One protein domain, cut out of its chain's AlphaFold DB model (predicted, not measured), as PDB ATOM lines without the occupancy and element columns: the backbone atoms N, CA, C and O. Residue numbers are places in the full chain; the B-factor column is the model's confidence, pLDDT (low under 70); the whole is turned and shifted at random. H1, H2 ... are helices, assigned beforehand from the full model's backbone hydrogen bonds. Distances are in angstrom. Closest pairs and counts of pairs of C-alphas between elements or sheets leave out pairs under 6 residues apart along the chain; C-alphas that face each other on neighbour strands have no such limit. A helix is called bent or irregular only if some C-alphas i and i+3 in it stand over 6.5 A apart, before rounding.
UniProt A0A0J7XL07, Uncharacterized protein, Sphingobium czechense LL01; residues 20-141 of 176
ATOM      1  N   GLU A  20      93.949 -82.945 -37.981       84.12
ATOM      2  CA  GLU A  20      94.915 -83.833 -38.627       84.12
ATOM      3  C   GLU A  20      95.069 -85.174 -37.899       84.12
ATOM      4  O   GLU A  20      95.512 -86.155 -38.496       84.12
ATOM      5  N   ALA A  21      94.713 -85.241 -36.613       83.31
ATOM      6  CA  ALA A  21      94.789 -86.466 -35.825       83.31
ATOM      7  C   ALA A  21      93.581 -87.392 -36.059       83.31
ATOM      8  O   ALA A  21      93.681 -88.599 -35.828       83.31
ATOM      9  N   ILE A  22      92.467 -86.863 -36.582       84.00
ATOM     10  CA  ILE A  22      91.233 -87.624 -36.841       84.00
ATOM     11  C   ILE A  22      91.487 -88.743 -37.860       84.00
ATOM     12  O   ILE A  22      90.938 -89.833 -37.722       84.00
ATOM     13  N   GLN A  23      92.385 -88.531 -38.830       85.75
ATOM     14  CA  GLN A  23      92.713 -89.524 -39.864       85.75
ATOM     15  C   GLN A  23      93.307 -90.835 -39.313       85.75
ATOM     16  O   GLN A  23      93.278 -91.853 -40.003       85.75
ATOM     17  N   TYR A  24      93.851 -90.814 -38.090       88.56
ATOM     18  CA  TYR A  24      94.441 -91.986 -37.437       88.56
ATOM     19  C   TYR A  24      93.434 -92.779 -36.591       88.56
ATOM     20  O   TYR A  24      93.763 -93.864 -36.113       88.56
ATOM     21  N   LEU A  25      92.213 -92.266 -36.401       87.12
ATOM     22  CA  LEU A  25      91.153 -92.968 -35.678       87.12
ATOM     23  C   LEU A  25      90.549 -94.097 -36.531       87.12
ATOM     24  O   LEU A  25      90.640 -94.057 -37.758       87.12
ATOM     25  N   PRO A  26      89.889 -95.102 -35.933       93.94
ATOM     26  CA  PRO A  26      89.146 -96.099 -36.699       93.94
ATOM     27  C   PRO A  26      88.049 -95.448 -37.557       93.94
ATOM     28  O   PRO A  26      87.437 -94.464 -37.144       93.94
ATOM     29  N   ARG A  27      87.765 -96.007 -38.743       87.50
ATOM     30  CA  ARG A  27      86.821 -95.418 -39.721       87.50
ATOM     31  C   ARG A  27      85.450 -95.080 -39.138       87.50
ATOM     32  O   ARG A  27      84.939 -93.998 -39.392       87.50
ATOM     33  N   GLU A  28      84.896 -95.972 -38.326       89.81
ATOM     34  CA  GLU A  28      83.599 -95.770 -37.667       89.81
ATOM     35  C   GLU A  28      83.594 -94.530 -36.745       89.81
ATOM     36  O   GLU A  28      82.612 -93.792 -36.699       89.81
ATOM     37  N   TRP A  29      84.718 -94.240 -36.076       88.00
ATOM     38  CA  TRP A  29      84.877 -93.059 -35.222       88.00
ATOM     39  C   TRP A  29      85.068 -91.794 -36.055       88.00
ATOM     40  O   TRP A  29      84.512 -90.754 -35.716       88.00
ATOM     41  N   GLN A  30      85.809 -91.879 -37.165       86.69
ATOM     42  CA  GLN A  30      85.948 -90.760 -38.103       86.69
ATOM     43  C   GLN A  30      84.581 -90.339 -38.648       86.69
ATOM     44  O   GLN A  30      84.221 -89.166 -38.584       86.69
ATOM     45  N   GLU A  31      83.802 -91.302 -39.144       89.44
ATOM     46  CA  GLU A  31      82.462 -91.069 -39.686       89.44
ATOM     47  C   GLU A  31      81.529 -90.457 -38.634       89.44
ATOM     48  O   GLU A  31      80.850 -89.469 -38.922       89.44
ATOM     49  N   ALA A  32      81.547 -90.969 -37.398       88.12
ATOM     50  CA  ALA A  32      80.758 -90.422 -36.296       88.12
ATOM     51  C   ALA A  32      81.158 -88.978 -35.934       88.12
ATOM     52  O   ALA A  32      80.286 -88.127 -35.741       88.12
ATOM     53  N   ILE A  33      82.460 -88.677 -35.875       87.38
ATOM     54  CA  ILE A  33      82.970 -87.328 -35.585       87.38
ATOM     55  C   ILE A  33      82.576 -86.354 -36.698       87.38
ATOM     56  O   ILE A  33      82.067 -85.274 -36.402       87.38
ATOM     57  N   TYR A  34      82.747 -86.726 -37.969       88.62
ATOM     58  CA  TYR A  34      82.371 -85.863 -39.090       88.62
ATOM     59  C   TYR A  34      80.862 -85.644 -39.181       88.62
ATOM     60  O   TYR A  34      80.436 -84.515 -39.418       88.62
ATOM     61  N   ALA A  35      80.053 -86.680 -38.943       89.75
ATOM     62  CA  ALA A  35      78.601 -86.542 -38.872       89.75
ATOM     63  C   ALA A  35      78.196 -85.570 -37.753       89.75
ATOM     64  O   ALA A  35      77.410 -84.649 -37.978       89.75
ATOM     65  N   ARG A  36      78.807 -85.700 -36.568       88.88
ATOM     66  CA  ARG A  36      78.549 -84.801 -35.439       88.88
ATOM     67  C   ARG A  36      79.016 -83.369 -35.702       88.88
ATOM     68  O   ARG A  36      78.316 -82.432 -35.321       88.88
ATOM     69  N   ALA A  37      80.170 -83.189 -36.340       87.81
ATOM     70  CA  ALA A  37      80.688 -81.879 -36.720       87.81
ATOM     71  C   ALA A  37      79.782 -81.198 -37.752       87.81
ATOM     72  O   ALA A  37      79.508 -80.007 -37.636       87.81
ATOM     73  N   GLU A  38      79.276 -81.951 -38.728       91.75
ATOM     74  CA  GLU A  38      78.337 -81.451 -39.730       91.75
ATOM     75  C   GLU A  38      77.003 -81.025 -39.106       91.75
ATOM     76  O   GLU A  38      76.506 -79.935 -39.391       91.75
ATOM     77  N   ASP A  39      76.452 -81.829 -38.197       92.25
ATOM     78  CA  ASP A  39      75.256 -81.451 -37.442       92.25
ATOM     79  C   ASP A  39      75.503 -80.210 -36.576       92.25
ATOM     80  O   ASP A  39      74.675 -79.298 -36.537       92.25
ATOM     81  N   GLY A  40      76.673 -80.126 -35.932       87.81
ATOM     82  CA  GLY A  40      77.100 -78.949 -35.179       87.81
ATOM     83  C   GLY A  40      77.183 -77.694 -36.049       87.81
ATOM     84  O   GLY A  40      76.651 -76.652 -35.670       87.81
ATOM     85  N   ARG A  41      77.776 -77.792 -37.247       90.69
ATOM     86  CA  ARG A  41      77.846 -76.686 -38.215       90.69
ATOM     87  C   ARG A  41      76.459 -76.192 -38.614       90.69
ATOM     88  O   ARG A  41      76.239 -74.987 -38.599       90.69
ATOM     89  N   LYS A  42      75.516 -77.097 -38.895       92.06
ATOM     90  CA  LYS A  42      74.132 -76.726 -39.239       92.06
ATOM     91  C   LYS A  42      73.438 -75.969 -38.108       92.06
ATOM     92  O   LYS A  42      72.762 -74.973 -38.360       92.06
ATOM     93  N   VAL A  43      73.615 -76.417 -36.863       91.56
ATOM     94  CA  VAL A  43      73.055 -75.730 -35.687       91.56
ATOM     95  C   VAL A  43      73.681 -74.345 -35.514       91.56
ATOM     96  O   VAL A  43      72.960 -73.374 -35.295       91.56
ATOM     97  N   LEU A  44      75.004 -74.231 -35.657       91.50
ATOM     98  CA  LEU A  44      75.705 -72.949 -35.556       91.50
ATOM     99  C   LEU A  44      75.302 -71.978 -36.669       91.50
ATOM    100  O   LEU A  44      75.113 -70.797 -36.398       91.50
ATOM    101  N   GLU A  45      75.131 -72.457 -37.900       92.38
ATOM    102  CA  GLU A  45      74.678 -71.634 -39.023       92.38
ATOM    103  C   GLU A  45      73.256 -71.101 -38.793       92.38
ATOM    104  O   GLU A  45      72.982 -69.917 -39.017       92.38
ATOM    105  N   ALA A  46      72.354 -71.948 -38.286       88.75
ATOM    106  CA  ALA A  46      71.010 -71.527 -37.905       88.75
ATOM    107  C   ALA A  46      71.047 -70.465 -36.792       88.75
ATOM    108  O   ALA A  46      70.420 -69.413 -36.929       88.75
ATOM    109  N   ALA A  47      71.834 -70.694 -35.736       92.31
ATOM    110  CA  ALA A  47      71.980 -69.754 -34.628       92.31
ATOM    111  C   ALA A  47      72.598 -68.415 -35.072       92.31
ATOM    112  O   ALA A  47      72.105 -67.354 -34.696       92.31
ATOM    113  N   ASP A  48      73.633 -68.427 -35.916       91.94
ATOM    114  CA  ASP A  48      74.242 -67.211 -36.471       91.94
ATOM    115  C   ASP A  48      73.230 -66.397 -37.294       91.94
ATOM    116  O   ASP A  48      73.134 -65.172 -37.159       91.94
ATOM    117  N   LYS A  49      72.409 -67.074 -38.106       88.94
ATOM    118  CA  LYS A  49      71.328 -66.428 -38.858       88.94
ATOM    119  C   LYS A  49      70.312 -65.760 -37.929       88.94
ATOM    120  O   LYS A  49      69.931 -64.613 -38.182       88.94
ATOM    121  N   GLU A  50      69.883 -66.444 -36.873       90.12
ATOM    122  CA  GLU A  50      68.943 -65.905 -35.884       90.12
ATOM    123  C   GLU A  50      69.538 -64.721 -35.116       90.12
ATOM    124  O   GLU A  50      68.893 -63.678 -34.996       90.12
ATOM    125  N   LEU A  51      70.797 -64.815 -34.684       89.44
ATOM    126  CA  LEU A  51      71.506 -63.723 -34.013       89.44
ATOM    127  C   LEU A  51      71.628 -62.489 -34.913       89.44
ATOM    128  O   LEU A  51      71.387 -61.363 -34.465       89.44
ATOM    129  N   LYS A  52      71.919 -62.675 -36.205       87.75
ATOM    130  CA  LYS A  52      71.928 -61.582 -37.191       87.75
ATOM    131  C   LYS A  52      70.549 -60.945 -37.349       87.75
ATOM    132  O   LYS A  52      70.451 -59.720 -37.441       87.75
ATOM    133  N   GLN A  53      69.480 -61.739 -37.377       86.00
ATOM    134  CA  GLN A  53      68.108 -61.220 -37.430       86.00
ATOM    135  C   GLN A  53      67.742 -60.444 -36.161       86.00
ATOM    136  O   GLN A  53      67.203 -59.341 -36.258       86.00
ATOM    137  N   LEU A  54      68.093 -60.966 -34.987       88.62
ATOM    138  CA  LEU A  54      67.851 -60.309 -33.707       88.62
ATOM    139  C   LEU A  54      68.606 -58.978 -33.607       88.62
ATOM    140  O   LEU A  54      68.025 -57.961 -33.230       88.62
ATOM    141  N   SER A  55      69.877 -58.959 -34.016       86.06
ATOM    142  CA  SER A  55      70.686 -57.738 -34.081       86.06
ATOM    143  C   SER A  55      70.042 -56.683 -34.983       86.06
ATOM    144  O   SER A  55      69.983 -55.507 -34.620       86.06
ATOM    145  N   ARG A  56      69.526 -57.087 -36.152       83.50
ATOM    146  CA  ARG A  56      68.801 -56.184 -37.060       83.50
ATOM    147  C   ARG A  56      67.537 -55.635 -36.400       83.50
ATOM    148  O   ARG A  56      67.313 -54.429 -36.428       83.50
ATOM    149  N   LEU A  57      66.735 -56.493 -35.771       85.69
ATOM    150  CA  LEU A  57      65.482 -56.087 -35.134       85.69
ATOM    151  C   LEU A  57      65.708 -55.127 -33.959       85.69
ATOM    152  O   LEU A  57      64.993 -54.132 -33.842       85.69
ATOM    153  N   SER A  58      66.733 -55.373 -33.141       86.62
ATOM    154  CA  SER A  58      67.150 -54.477 -32.056       86.62
ATOM    155  C   SER A  58      67.464 -53.065 -32.570       86.62
ATOM    156  O   SER A  58      66.977 -52.069 -32.025       86.62
ATOM    157  N   LEU A  59      68.193 -52.964 -33.688       83.19
ATOM    158  CA  LEU A  59      68.525 -51.676 -34.298       83.19
ATOM    159  C   LEU A  59      67.284 -50.947 -34.841       83.19
ATOM    160  O   LEU A  59      67.123 -49.744 -34.620       83.19
ATOM    161  N   SER A  60      66.370 -51.663 -35.501       85.81
ATOM    162  CA  SER A  60      65.103 -51.075 -35.958       85.81
ATOM    163  C   SER A  60      64.246 -50.593 -34.796       85.81
ATOM    164  O   SER A  60      63.692 -49.495 -34.858       85.81
ATOM    165  N   PHE A  61      64.175 -51.366 -33.710       88.75
ATOM    166  CA  PHE A  61      63.439 -50.986 -32.507       88.75
ATOM    167  C   PHE A  61      63.985 -49.698 -31.882       88.75
ATOM    168  O   PHE A  61      63.213 -48.802 -31.523       88.75
ATOM    169  N   TYR A  62      65.313 -49.563 -31.815       89.31
ATOM    170  CA  TYR A  62      65.961 -48.331 -31.379       89.31
ATOM    171  C   TYR A  62      65.527 -47.131 -32.235       89.31
ATOM    172  O   TYR A  62      65.056 -46.125 -31.700       89.31
ATOM    173  N   HIS A  63      65.602 -47.243 -33.565       90.38
ATOM    174  CA  HIS A  63      65.207 -46.156 -34.467       90.38
ATOM    175  C   HIS A  63      63.728 -45.777 -34.340       90.38
ATOM    176  O   HIS A  63      63.410 -44.589 -34.288       90.38
ATOM    177  N   VAL A  64      62.826 -46.756 -34.235       92.12
ATOM    178  CA  VAL A  64      61.389 -46.506 -34.034       92.12
ATOM    179  C   VAL A  64      61.137 -45.776 -32.713       92.12
ATOM    180  O   VAL A  64      60.357 -44.823 -32.672       92.12
ATOM    181  N   THR A  65      61.830 -46.169 -31.643       94.56
ATOM    182  CA  THR A  65      61.708 -45.525 -30.328       94.56
ATOM    183  C   THR A  65      62.179 -44.072 -30.370       94.56
ATOM    184  O   THR A  65      61.490 -43.183 -29.867       94.56
ATOM    185  N   VAL A  66      63.309 -43.805 -31.031       94.19
ATOM    186  CA  VAL A  66      63.826 -42.443 -31.234       94.19
ATOM    187  C   VAL A  66      62.858 -41.602 -32.071       94.19
ATOM    188  O   VAL A  66      62.541 -40.478 -31.683       94.19
ATOM    189  N   LEU A  67      62.330 -42.141 -33.175       94.94
ATOM    190  CA  LEU A  67      61.345 -41.447 -34.012       94.94
ATOM    191  C   LEU A  67      60.090 -41.076 -33.228       94.94
ATOM    192  O   LEU A  67      59.622 -39.942 -33.328       94.94
ATOM    193  N   LYS A  68      59.572 -42.004 -32.416       96.38
ATOM    194  CA  LYS A  68      58.424 -41.749 -31.544       96.38
ATOM    195  C   LYS A  68      58.726 -40.627 -30.551       96.38
ATOM    196  O   LYS A  68      57.947 -39.687 -30.458       96.38
ATOM    197  N   HIS A  69      59.875 -40.683 -29.877       97.12
ATOM    198  CA  HIS A  69      60.287 -39.649 -28.927       97.12
ATOM    199  C   HIS A  69      60.363 -38.258 -29.574       97.12
ATOM    200  O   HIS A  69      59.846 -37.285 -29.023       97.12
ATOM    201  N   ILE A  70      60.978 -38.156 -30.755       96.38
ATOM    202  CA  ILE A  70      61.096 -36.885 -31.478       96.38
ATOM    203  C   ILE A  70      59.720 -36.388 -31.929       96.38
ATOM    204  O   ILE A  70      59.402 -35.216 -31.737       96.38
ATOM    205  N   ARG A  71      58.882 -37.273 -32.479       94.94
ATOM    206  CA  ARG A  71      57.510 -36.946 -32.886       94.94
ATOM    207  C   ARG A  71      56.685 -36.428 -31.713       94.94
ATOM    208  O   ARG A  71      55.971 -35.445 -31.877       94.94
ATOM    209  N   ASP A  72      56.798 -37.047 -30.542       96.44
ATOM    210  CA  ASP A  72      56.070 -36.619 -29.347       96.44
ATOM    211  C   ASP A  72      56.545 -35.237 -28.871       96.44
ATOM    212  O   ASP A  72      55.715 -34.397 -28.527       96.44
ATOM    213  N   LYS A  73      57.854 -34.947 -28.946       94.88
ATOM    214  CA  LYS A  73      58.393 -33.600 -28.684       94.88
ATOM    215  C   LYS A  73      57.890 -32.561 -29.684       94.88
ATOM    216  O   LYS A  73      57.458 -31.490 -29.270       94.88
ATOM    217  N   LEU A  74      57.921 -32.875 -30.980       93.31
ATOM    218  CA  LEU A  74      57.445 -31.982 -32.040       93.31
ATOM    219  C   LEU A  74      55.939 -31.707 -31.921       93.31
ATOM    220  O   LEU A  74      55.513 -30.574 -32.119       93.31
ATOM    221  N   ALA A  75      55.138 -32.707 -31.543       93.12
ATOM    222  CA  ALA A  75      53.686 -32.577 -31.415       93.12
ATOM    223  C   ALA A  75      53.252 -31.583 -30.326       93.12
ATOM    224  O   ALA A  75      52.194 -30.968 -30.441       93.12
ATOM    225  N   VAL A  76      54.055 -31.420 -29.270       93.81
ATOM    226  CA  VAL A  76      53.783 -30.477 -28.171       93.81
ATOM    227  C   VAL A  76      54.611 -29.194 -28.262       93.81
ATOM    228  O   VAL A  76      54.486 -28.320 -27.399       93.81
ATOM    229  N   TYR A  77      55.463 -29.069 -29.282       90.19
ATOM    230  CA  TYR A  77      56.390 -27.957 -29.409       90.19
ATOM    231  C   TYR A  77      55.643 -26.638 -29.630       90.19
ATOM    232  O   TYR A  77      54.856 -26.489 -30.563       90.19
ATOM    233  N   ARG A  78      55.907 -25.651 -28.769       88.75
ATOM    234  CA  ARG A  78      55.372 -24.293 -28.904       88.75
ATOM    235  C   ARG A  78      56.487 -23.376 -29.364       88.75
ATOM    236  O   ARG A  78      57.359 -23.025 -28.572       88.75
ATOM    237  N   PHE A  79      56.441 -22.996 -30.637       83.75
ATOM    238  CA  PHE A  79      57.442 -22.112 -31.214       83.75
ATOM    239  C   PHE A  79      57.479 -20.771 -30.471       83.75
ATOM    240  O   PHE A  79      56.450 -20.119 -30.278       83.75
ATOM    241  N   LYS A  80      58.685 -20.365 -30.076       89.56
ATOM    242  CA  LYS A  80      58.992 -19.017 -29.604       89.56
ATOM    243  C   LYS A  80      59.808 -18.328 -30.685       89.56
ATOM    244  O   LYS A  80      60.677 -18.951 -31.286       89.56
ATOM    245  N   ALA A  81      59.531 -17.053 -30.937       86.94
ATOM    246  CA  ALA A  81      60.262 -16.258 -31.921       86.94
ATOM    247  C   ALA A  81      61.633 -15.816 -31.373       86.94
ATOM    248  O   ALA A  81      61.927 -14.628 -31.277       86.94
ATOM    249  N   ASP A  82      62.454 -16.787 -30.975       93.19
ATOM    250  CA  ASP A  82      63.832 -16.599 -30.544       93.19
ATOM    251  C   ASP A  82      64.753 -17.611 -31.249       93.19
ATOM    252  O   ASP A  82      64.311 -18.628 -31.793       93.19
ATOM    253  N   MET A  83      66.049 -17.300 -31.287       91.88
ATOM    254  CA  MET A  83      67.023 -18.115 -32.015       91.88
ATOM    255  C   MET A  83      67.185 -19.512 -31.406       91.88
ATOM    256  O   MET A  83      67.394 -20.478 -32.135       91.88
ATOM    257  N   ALA A  84      67.072 -19.645 -30.083       91.12
ATOM    258  CA  ALA A  84      67.231 -20.932 -29.416       91.12
ATOM    259  C   ALA A  84      66.094 -21.890 -29.799       91.12
ATOM    260  O   ALA A  84      66.348 -23.036 -30.159       91.12
ATOM    261  N   ALA A  85      64.858 -21.396 -29.817       89.75
ATOM    262  CA  ALA A  85      63.687 -22.143 -30.245       89.75
ATOM    263  C   ALA A  85      63.718 -22.479 -31.745       89.75
ATOM    264  O   ALA A  85      63.235 -23.538 -32.156       89.75
ATOM    265  N   PHE A  86      64.296 -21.616 -32.579       90.00
ATOM    266  CA  PHE A  86      64.518 -21.944 -33.986       90.00
ATOM    267  C   PHE A  86      65.522 -23.097 -34.148       90.00
ATOM    268  O   PHE A  86      65.231 -24.074 -34.839       90.00
ATOM    269  N   LEU A  87      66.670 -23.021 -33.465       91.69
ATOM    270  CA  LEU A  87      67.709 -24.054 -33.516       91.69
ATOM    271  C   LEU A  87      67.239 -25.390 -32.924       91.69
ATOM    272  O   LEU A  87      67.567 -26.445 -33.464       91.69
ATOM    273  N   GLU A  88      66.445 -25.368 -31.852       91.75
ATOM    274  CA  GLU A  88      65.864 -26.582 -31.272       91.75
ATOM    275  C   GLU A  88      64.908 -27.272 -32.253       91.75
ATOM    276  O   GLU A  88      64.999 -28.486 -32.460       91.75
ATOM    277  N   LEU A  89      64.023 -26.508 -32.902       91.56
ATOM    278  CA  LEU A  89      63.111 -27.045 -33.908       91.56
ATOM    279  C   LEU A  89      63.874 -27.629 -35.104       91.56
ATOM    280  O   LEU A  89      63.528 -28.712 -35.587       91.56
ATOM    281  N   ASP A  90      64.919 -26.940 -35.566       89.75
ATOM    282  CA  ASP A  90      65.751 -27.434 -36.660       89.75
ATOM    283  C   ASP A  90      66.493 -28.722 -36.280       89.75
ATOM    284  O   ASP A  90      66.484 -29.687 -37.048       89.75
ATOM    285  N   MET A  91      67.040 -28.789 -35.063       92.12
ATOM    286  CA  MET A  91      67.683 -29.987 -34.524       92.12
ATOM    287  C   MET A  91      66.705 -31.164 -34.453       92.12
ATOM    288  O   MET A  91      67.036 -32.259 -34.909       92.12
ATOM    289  N   LEU A  92      65.499 -30.964 -33.910       93.12
ATOM    290  CA  LEU A  92      64.488 -32.019 -33.801       93.12
ATOM    291  C   LEU A  92      64.042 -32.518 -35.179       93.12
ATOM    292  O   LEU A  92      63.966 -33.726 -35.405       93.12
ATOM    293  N   THR A  93      63.805 -31.604 -36.119       91.50
ATOM    294  CA  THR A  93      63.388 -31.950 -37.487       91.50
ATOM    295  C   THR A  93      64.499 -32.698 -38.227       91.50
ATOM    296  O   THR A  93      64.258 -33.738 -38.840       91.50
ATOM    297  N   THR A  94      65.739 -32.226 -38.109       91.06
ATOM    298  CA  THR A  94      66.938 -32.882 -38.646       91.06
ATOM    299  C   THR A  94      67.118 -34.286 -38.073       91.06
ATOM    300  O   THR A  94      67.299 -35.248 -38.823       91.06
ATOM    301  N   ALA A  95      67.023 -34.428 -36.749       92.25
ATOM    302  CA  ALA A  95      67.146 -35.712 -36.074       92.25
ATOM    303  C   ALA A  95      66.049 -36.688 -36.517       92.25
ATOM    304  O   ALA A  95      66.333 -37.871 -36.726       92.25
ATOM    305  N   PHE A  96      64.818 -36.201 -36.712       93.50
ATOM    306  CA  PHE A  96      63.710 -37.009 -37.214       93.50
ATOM    307  C   PHE A  96      64.010 -37.551 -38.613       93.50
ATOM    308  O   PHE A  96      64.016 -38.764 -38.814       93.50
ATOM    309  N   VAL A  97      64.320 -36.663 -39.562       91.44
ATOM    310  CA  VAL A  97      64.582 -37.027 -40.961       91.44
ATOM    311  C   VAL A  97      65.771 -37.985 -41.065       91.44
ATOM    312  O   VAL A  97      65.674 -39.022 -41.721       91.44
ATOM    313  N   ALA A  98      66.877 -37.700 -40.374       88.62
ATOM    314  CA  ALA A  98      68.059 -38.558 -40.384       88.62
ATOM    315  C   ALA A  98      67.771 -39.955 -39.806       88.62
ATOM    316  O   ALA A  98      68.206 -40.962 -40.368       88.62
ATOM    317  N   THR A  99      67.023 -40.031 -38.701       90.75
ATOM    318  CA  THR A  99      66.654 -41.311 -38.076       90.75
ATOM    319  C   THR A  99      65.688 -42.100 -38.957       90.75
ATOM    320  O   THR A  99      65.861 -43.308 -39.115       90.75
ATOM    321  N   TYR A 100      64.719 -41.429 -39.585       92.12
ATOM    322  CA  TYR A 100      63.770 -42.056 -40.504       92.12
ATOM    323  C   TYR A 100      64.485 -42.657 -41.709       92.12
ATOM    324  O   TYR A 100      64.252 -43.810 -42.060       92.12
ATOM    325  N   VAL A 101      65.406 -41.906 -42.311       88.56
ATOM    326  CA  VAL A 101      66.157 -42.363 -43.483       88.56
ATOM    327  C   VAL A 101      67.056 -43.545 -43.127       88.56
ATOM    328  O   VAL A 101      67.128 -44.478 -43.916       88.56
ATOM    329  N   ARG A 102      67.686 -43.567 -41.942       85.81
ATOM    330  CA  ARG A 102      68.453 -44.737 -41.466       85.81
ATOM    331  C   ARG A 102      67.576 -45.976 -41.305       85.81
ATOM    332  O   ARG A 102      67.993 -47.064 -41.690       85.81
ATOM    333  N   LEU A 103      66.366 -45.803 -40.776       88.88
ATOM    334  CA  LEU A 103      65.386 -46.880 -40.683       88.88
ATOM    335  C   LEU A 103      64.893 -47.316 -42.070       88.88
ATOM    336  O   LEU A 103      64.678 -48.497 -42.280       88.88
ATOM    337  N   HIS A 104      64.736 -46.401 -43.025       87.62
ATOM    338  CA  HIS A 104      64.309 -46.742 -44.380       87.62
ATOM    339  C   HIS A 104      65.406 -47.474 -45.166       87.62
ATOM    340  O   HIS A 104      65.198 -48.600 -45.608       87.62
ATOM    341  N   THR A 105      66.583 -46.863 -45.331       81.19
ATOM    342  CA  THR A 105      67.700 -47.449 -46.096       81.19
ATOM    343  C   THR A 105      68.289 -48.676 -45.411       81.19
ATOM    344  O   THR A 105      69.015 -49.453 -46.026       81.19
ATOM    345  N   GLY A 106      67.950 -48.865 -44.137       67.38
ATOM    346  CA  GLY A 106      68.133 -50.104 -43.418       67.38
ATOM    347  C   GLY A 106      69.523 -50.359 -42.891       67.38
ATOM    348  O   GLY A 106      69.696 -51.408 -42.285       67.38
ATOM    349  N   GLY A 107      70.487 -49.451 -43.073       65.38
ATOM    350  CA  GLY A 107      71.843 -49.574 -42.522       65.38
ATOM    351  C   GLY A 107      72.358 -51.022 -42.513       65.38
ATOM    352  O   GLY A 107      72.479 -51.650 -43.560       65.38
ATOM    353  N   SER A 108      72.578 -51.583 -41.319       54.06
ATOM    354  CA  SER A 108      73.000 -52.971 -41.043       54.06
ATOM    355  C   SER A 108      71.999 -54.089 -41.439       54.06
ATOM    356  O   SER A 108      72.067 -55.204 -40.919       54.06
ATOM    357  N   GLY A 109      71.073 -53.825 -42.364       59.12
ATOM    358  CA  GLY A 109      70.128 -54.788 -42.941       59.12
ATOM    359  C   GLY A 109      68.750 -54.843 -42.273       59.12
ATOM    360  O   GLY A 109      68.105 -55.884 -42.338       59.12
ATOM    361  N   SER A 110      68.305 -53.773 -41.610       66.31
ATOM    362  CA  SER A 110      67.084 -53.758 -40.788       66.31
ATOM    363  C   SER A 110      65.956 -52.856 -41.319       66.31
ATOM    364  O   SER A 110      64.976 -52.595 -40.618       66.31
ATOM    365  N   GLY A 111      66.096 -52.360 -42.550       81.31
ATOM    366  CA  GLY A 111      65.197 -51.345 -43.094       81.31
ATOM    367  C   GLY A 111      63.897 -51.857 -43.683       81.31
ATOM    368  O   GLY A 111      63.654 -53.059 -43.756       81.31
ATOM    369  N   PHE A 112      63.066 -50.918 -44.127       87.50
ATOM    370  CA  PHE A 112      61.820 -51.202 -44.837       87.50
ATOM    371  C   PHE A 112      61.828 -50.525 -46.206       87.50
ATOM    372  O   PHE A 112      62.366 -49.433 -46.365       87.50
ATOM    373  N   ALA A 113      61.204 -51.153 -47.196       87.38
ATOM    374  CA  ALA A 113      61.064 -50.579 -48.526       87.38
ATOM    375  C   ALA A 113      59.794 -49.711 -48.629       87.38
ATOM    376  O   ALA A 113      58.830 -49.900 -47.888       87.38
ATOM    377  N   ARG A 114      59.787 -48.730 -49.539       90.62
ATOM    378  CA  ARG A 114      58.653 -47.806 -49.726       90.62
ATOM    379  C   ARG A 114      57.352 -48.534 -50.071       90.62
ATOM    380  O   ARG A 114      56.277 -48.138 -49.633       90.62
ATOM    381  N   ASP A 115      57.440 -49.577 -50.883       91.00
ATOM    382  CA  ASP A 115      56.317 -50.417 -51.304       91.00
ATOM    383  C   ASP A 115      55.706 -51.221 -50.147       91.00
ATOM    384  O   ASP A 115      54.493 -51.438 -50.147       91.00
ATOM    385  N   ALA A 116      56.503 -51.560 -49.130       90.69
ATOM    386  CA  ALA A 116      56.036 -52.178 -47.892       90.69
ATOM    387  C   ALA A 116      55.189 -51.231 -47.017       90.69
ATOM    388  O   ALA A 116      54.514 -51.690 -46.094       90.69
ATOM    389  N   LEU A 117      55.195 -49.918 -47.288       90.38
ATOM    390  CA  LEU A 117      54.315 -48.977 -46.601       90.38
ATOM    391  C   LEU A 117      52.879 -49.047 -47.147       90.38
ATOM    392  O   LEU A 117      52.687 -49.108 -48.370       90.38
ATOM    393  N   PRO A 118      51.865 -48.917 -46.265       95.56
ATOM    394  CA  PRO A 118      50.491 -48.639 -46.668       95.56
ATOM    395  C   PRO A 118      50.422 -47.437 -47.612       95.56
ATOM    396  O   PRO A 118      51.118 -46.442 -47.405       95.56
ATOM    397  N   GLU A 119      49.552 -47.504 -48.621       94.81
ATOM    398  CA  GLU A 119      49.456 -46.487 -49.677       94.81
ATOM    399  C   GLU A 119      49.279 -45.065 -49.127       94.81
ATOM    400  O   GLU A 119      49.982 -44.149 -49.547       94.81
ATOM    401  N   ALA A 120      48.441 -44.911 -48.098       94.62
ATOM    402  CA  ALA A 120      48.193 -43.636 -47.425       94.62
ATOM    403  C   ALA A 120      49.452 -42.984 -46.819       94.62
ATOM    404  O   ALA A 120      49.480 -41.773 -46.623       94.62
ATOM    405  N   LEU A 121      50.496 -43.763 -46.516       92.31
ATOM    406  CA  LEU A 121      51.735 -43.272 -45.902       92.31
ATOM    407  C   LEU A 121      52.855 -43.014 -46.916       92.31
ATOM    408  O   LEU A 121      53.884 -42.443 -46.554       92.31
ATOM    409  N   ARG A 122      52.677 -43.410 -48.182       93.50
ATOM    410  CA  ARG A 122      53.725 -43.281 -49.207       93.50
ATOM    411  C   ARG A 122      54.012 -41.823 -49.571       93.50
ATOM    412  O   ARG A 122      55.174 -41.485 -49.740       93.50
ATOM    413  N   SER A 123      52.996 -40.954 -49.596       95.44
ATOM    414  CA  SER A 123      53.202 -39.509 -49.819       95.44
ATOM    415  C   SER A 123      54.069 -38.887 -48.722       95.44
ATOM    416  O   SER A 123      55.049 -38.212 -49.011       95.44
ATOM    417  N   ALA A 124      53.763 -39.182 -47.453       91.75
ATOM    418  CA  ALA A 124      54.541 -38.676 -46.323       91.75
ATOM    419  C   ALA A 124      55.989 -39.199 -46.339       91.75
ATOM    420  O   ALA A 124      56.920 -38.470 -46.008       91.75
ATOM    421  N   HIS A 125      56.194 -40.455 -46.744       93.62
ATOM    422  CA  HIS A 125      57.530 -40.999 -46.977       93.62
ATOM    423  C   HIS A 125      58.290 -40.193 -48.036       93.62
ATOM    424  O   HIS A 125      59.410 -39.759 -47.771       93.62
ATOM    425  N   ASP A 126      57.677 -39.963 -49.199       92.81
ATOM    426  CA  ASP A 126      58.301 -39.233 -50.306       92.81
ATOM    427  C   ASP A 126      58.692 -37.809 -49.888       92.81
ATOM    428  O   ASP A 126      59.805 -37.369 -50.171       92.81
ATOM    429  N   GLU A 127      57.836 -37.124 -49.126       91.62
ATOM    430  CA  GLU A 127      58.125 -35.802 -48.561       91.62
ATOM    431  C   GLU A 127      59.325 -35.819 -47.602       91.62
ATOM    432  O   GLU A 127      60.178 -34.932 -47.658       91.62
ATOM    433  N   ILE A 128      59.442 -36.831 -46.736       90.75
ATOM    434  CA  ILE A 128      60.588 -36.953 -45.821       90.75
ATOM    435  C   ILE A 128      61.890 -37.177 -46.603       90.75
ATOM    436  O   ILE A 128      62.923 -36.586 -46.267       90.75
ATOM    437  N   ILE A 129      61.857 -38.008 -47.649       90.12
ATOM    438  CA  ILE A 129      63.021 -38.260 -48.508       90.12
ATOM    439  C   ILE A 129      63.399 -37.010 -49.309       90.12
ATOM    440  O   ILE A 129      64.583 -36.668 -49.380       90.12
ATOM    441  N   ASP A 130      62.422 -36.286 -49.846       88.44
ATOM    442  CA  ASP A 130      62.638 -35.014 -50.533       88.44
ATOM    443  C   ASP A 130      63.240 -33.958 -49.590       88.44
ATOM    444  O   ASP A 130      64.266 -33.354 -49.909       88.44
ATOM    445  N   MET A 131      62.702 -33.808 -48.373       83.75
ATOM    446  CA  MET A 131      63.271 -32.925 -47.348       83.75
ATOM    447  C   MET A 131      64.722 -33.285 -47.013       83.75
ATOM    448  O   MET A 131      65.568 -32.394 -46.913       83.75
ATOM    449  N   ARG A 132      65.036 -34.580 -46.865       84.31
ATOM    450  CA  ARG A 132      66.418 -35.048 -46.678       84.31
ATOM    451  C   ARG A 132      67.290 -34.620 -47.847       84.31
ATOM    452  O   ARG A 132      68.394 -34.128 -47.631       84.31
ATOM    453  N   ASN A 133      66.834 -34.855 -49.072       83.56
ATOM    454  CA  ASN A 133      67.629 -34.572 -50.258       83.56
ATOM    455  C   ASN A 133      67.886 -33.073 -50.386       83.56
ATOM    456  O   ASN A 133      69.033 -32.674 -50.559       83.56
ATOM    457  N   LYS A 134      66.866 -32.239 -50.183       79.00
ATOM    458  CA  LYS A 134      66.999 -30.777 -50.167       79.00
ATOM    459  C   LYS A 134      67.971 -30.282 -49.098       79.00
ATOM    460  O   LYS A 134      68.747 -29.377 -49.370       79.00
ATOM    461  N   ARG A 135      67.956 -30.872 -47.896       74.06
ATOM    462  CA  ARG A 135      68.825 -30.447 -46.783       74.06
ATOM    463  C   ARG A 135      70.259 -30.983 -46.854       74.06
ATOM    464  O   ARG A 135      71.157 -30.318 -46.351       74.06
ATOM    465  N   TYR A 136      70.483 -32.171 -47.426       68.81
ATOM    466  CA  TYR A 136      71.773 -32.877 -47.310       68.81
ATOM    467  C   TYR A 136      72.357 -33.410 -48.621       68.81
ATOM    468  O   TYR A 136      73.537 -33.746 -48.647       68.81
ATOM    469  N   ALA A 137      71.561 -33.545 -49.683       59.25
ATOM    470  CA  ALA A 137      72.001 -34.109 -50.965       59.25
ATOM    471  C   ALA A 137      71.989 -33.098 -52.124       59.25
ATOM    472  O   ALA A 137      72.524 -33.401 -53.187       59.25
ATOM    473  N   HIS A 138      71.447 -31.897 -51.913       54.94
ATOM    474  CA  HIS A 138      71.505 -30.787 -52.852       54.94
ATOM    475  C   HIS A 138      72.382 -29.657 -52.293       54.94
ATOM    476  O   HIS A 138      71.917 -28.769 -51.586       54.94
ATOM    477  N   VAL A 139      73.642 -29.623 -52.737       44.81
ATOM    478  CA  VAL A 139      74.081 -28.422 -53.457       44.81
ATOM    479  C   VAL A 139      73.176 -28.399 -54.683       44.81
ATOM    480  O   VAL A 139      73.402 -29.145 -55.631       44.81
ATOM    481  N   ALA A 140      72.057 -27.680 -54.605       44.94
ATOM    482  CA  ALA A 140      71.328 -27.340 -55.812       44.94
ATOM    483  C   ALA A 140      72.340 -26.577 -56.664       44.94
ATOM    484  O   ALA A 140      72.875 -25.565 -56.208       44.94
ATOM    485  N   GLU A 141      72.700 -27.145 -57.810       42.00
ATOM    486  CA  GLU A 141      73.570 -26.513 -58.784       42.00
ATOM    487  C   GLU A 141      73.093 -25.073 -58.972       42.00
ATOM    488  O   GLU A 141      72.022 -24.799 -59.503       42.00
TER     489      GLU A 141
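This is residues 20 to 141 of the 176 residues of an uncharacterized protein of Sphingobium czechense LL01 (UniProt A0A0J7XL07). A very long helix, H2, makes the length of the model; after its last residue, Ala 75, a short link folds back into H3 to form a helical hairpin with H2, and H4 crosses H3 on the side away from H2. The short H1 sits at the other end of H2, beyond a bare stretch, residues 35 to 51. The printed part has 122 residues with four named helices, H1, H2, H3, H4 along the chain, and no named strand: the class is all helix. It is extended, with a radius of gyration of the C-alphas of 24.9 A and spans of 85 by 31 by 28 A.

Start at H1, residues 20 to 24, close but not clearly touching H2, residues 27 to 75; their closest C-alphas, Ile 22 and Gln 30, are 6.3 A apart. With residues 60 to 74 alone, H2 touches H3, residues 83 to 105, closest at the C-alphas of Leu 67 and Phe 96, 6.0 A; this hairpin runs opposite ways at a shallow tilt of 29 degrees. H3, with residues 97 to 101 alone, touches residues 128 to 132 of H4, residues 119 to 137, closest at the C-alphas of Val 97 and Ile 128, 6.3 A. H3 and H4 stand at a steep tilt of 64 degrees, opposite ways. H2 and H4 are apart. Every O i to N i+4 pair is within hydrogen-bond range in H2 and H3, against 13 of 15 in H4 and 0 of 1 in H1, where 1 of 2 O i to N i+3 pairs is.

Find C-alpha 20 at (94.915, -83.833, -38.627), where H1 begins. H2 runs 71.5 A from C-alpha 27 at (86.821, -95.418, -39.721); H3 measures 32.5 A. H4, 25.8 A long, ends at C-alpha 137 at (72.001, -34.109, -50.965); it is only just irregular, C-alphas 120 and 123 being 6.9 A apart.

The two C-alphas farthest apart, Pro 26 and Ala 81, are 85.0 A apart. The printed part has no cut; the link from H3 to H4, residues 106 to 118, is long. Look for pLDDT under 70 at residues 106 to 110 and 136 to 141.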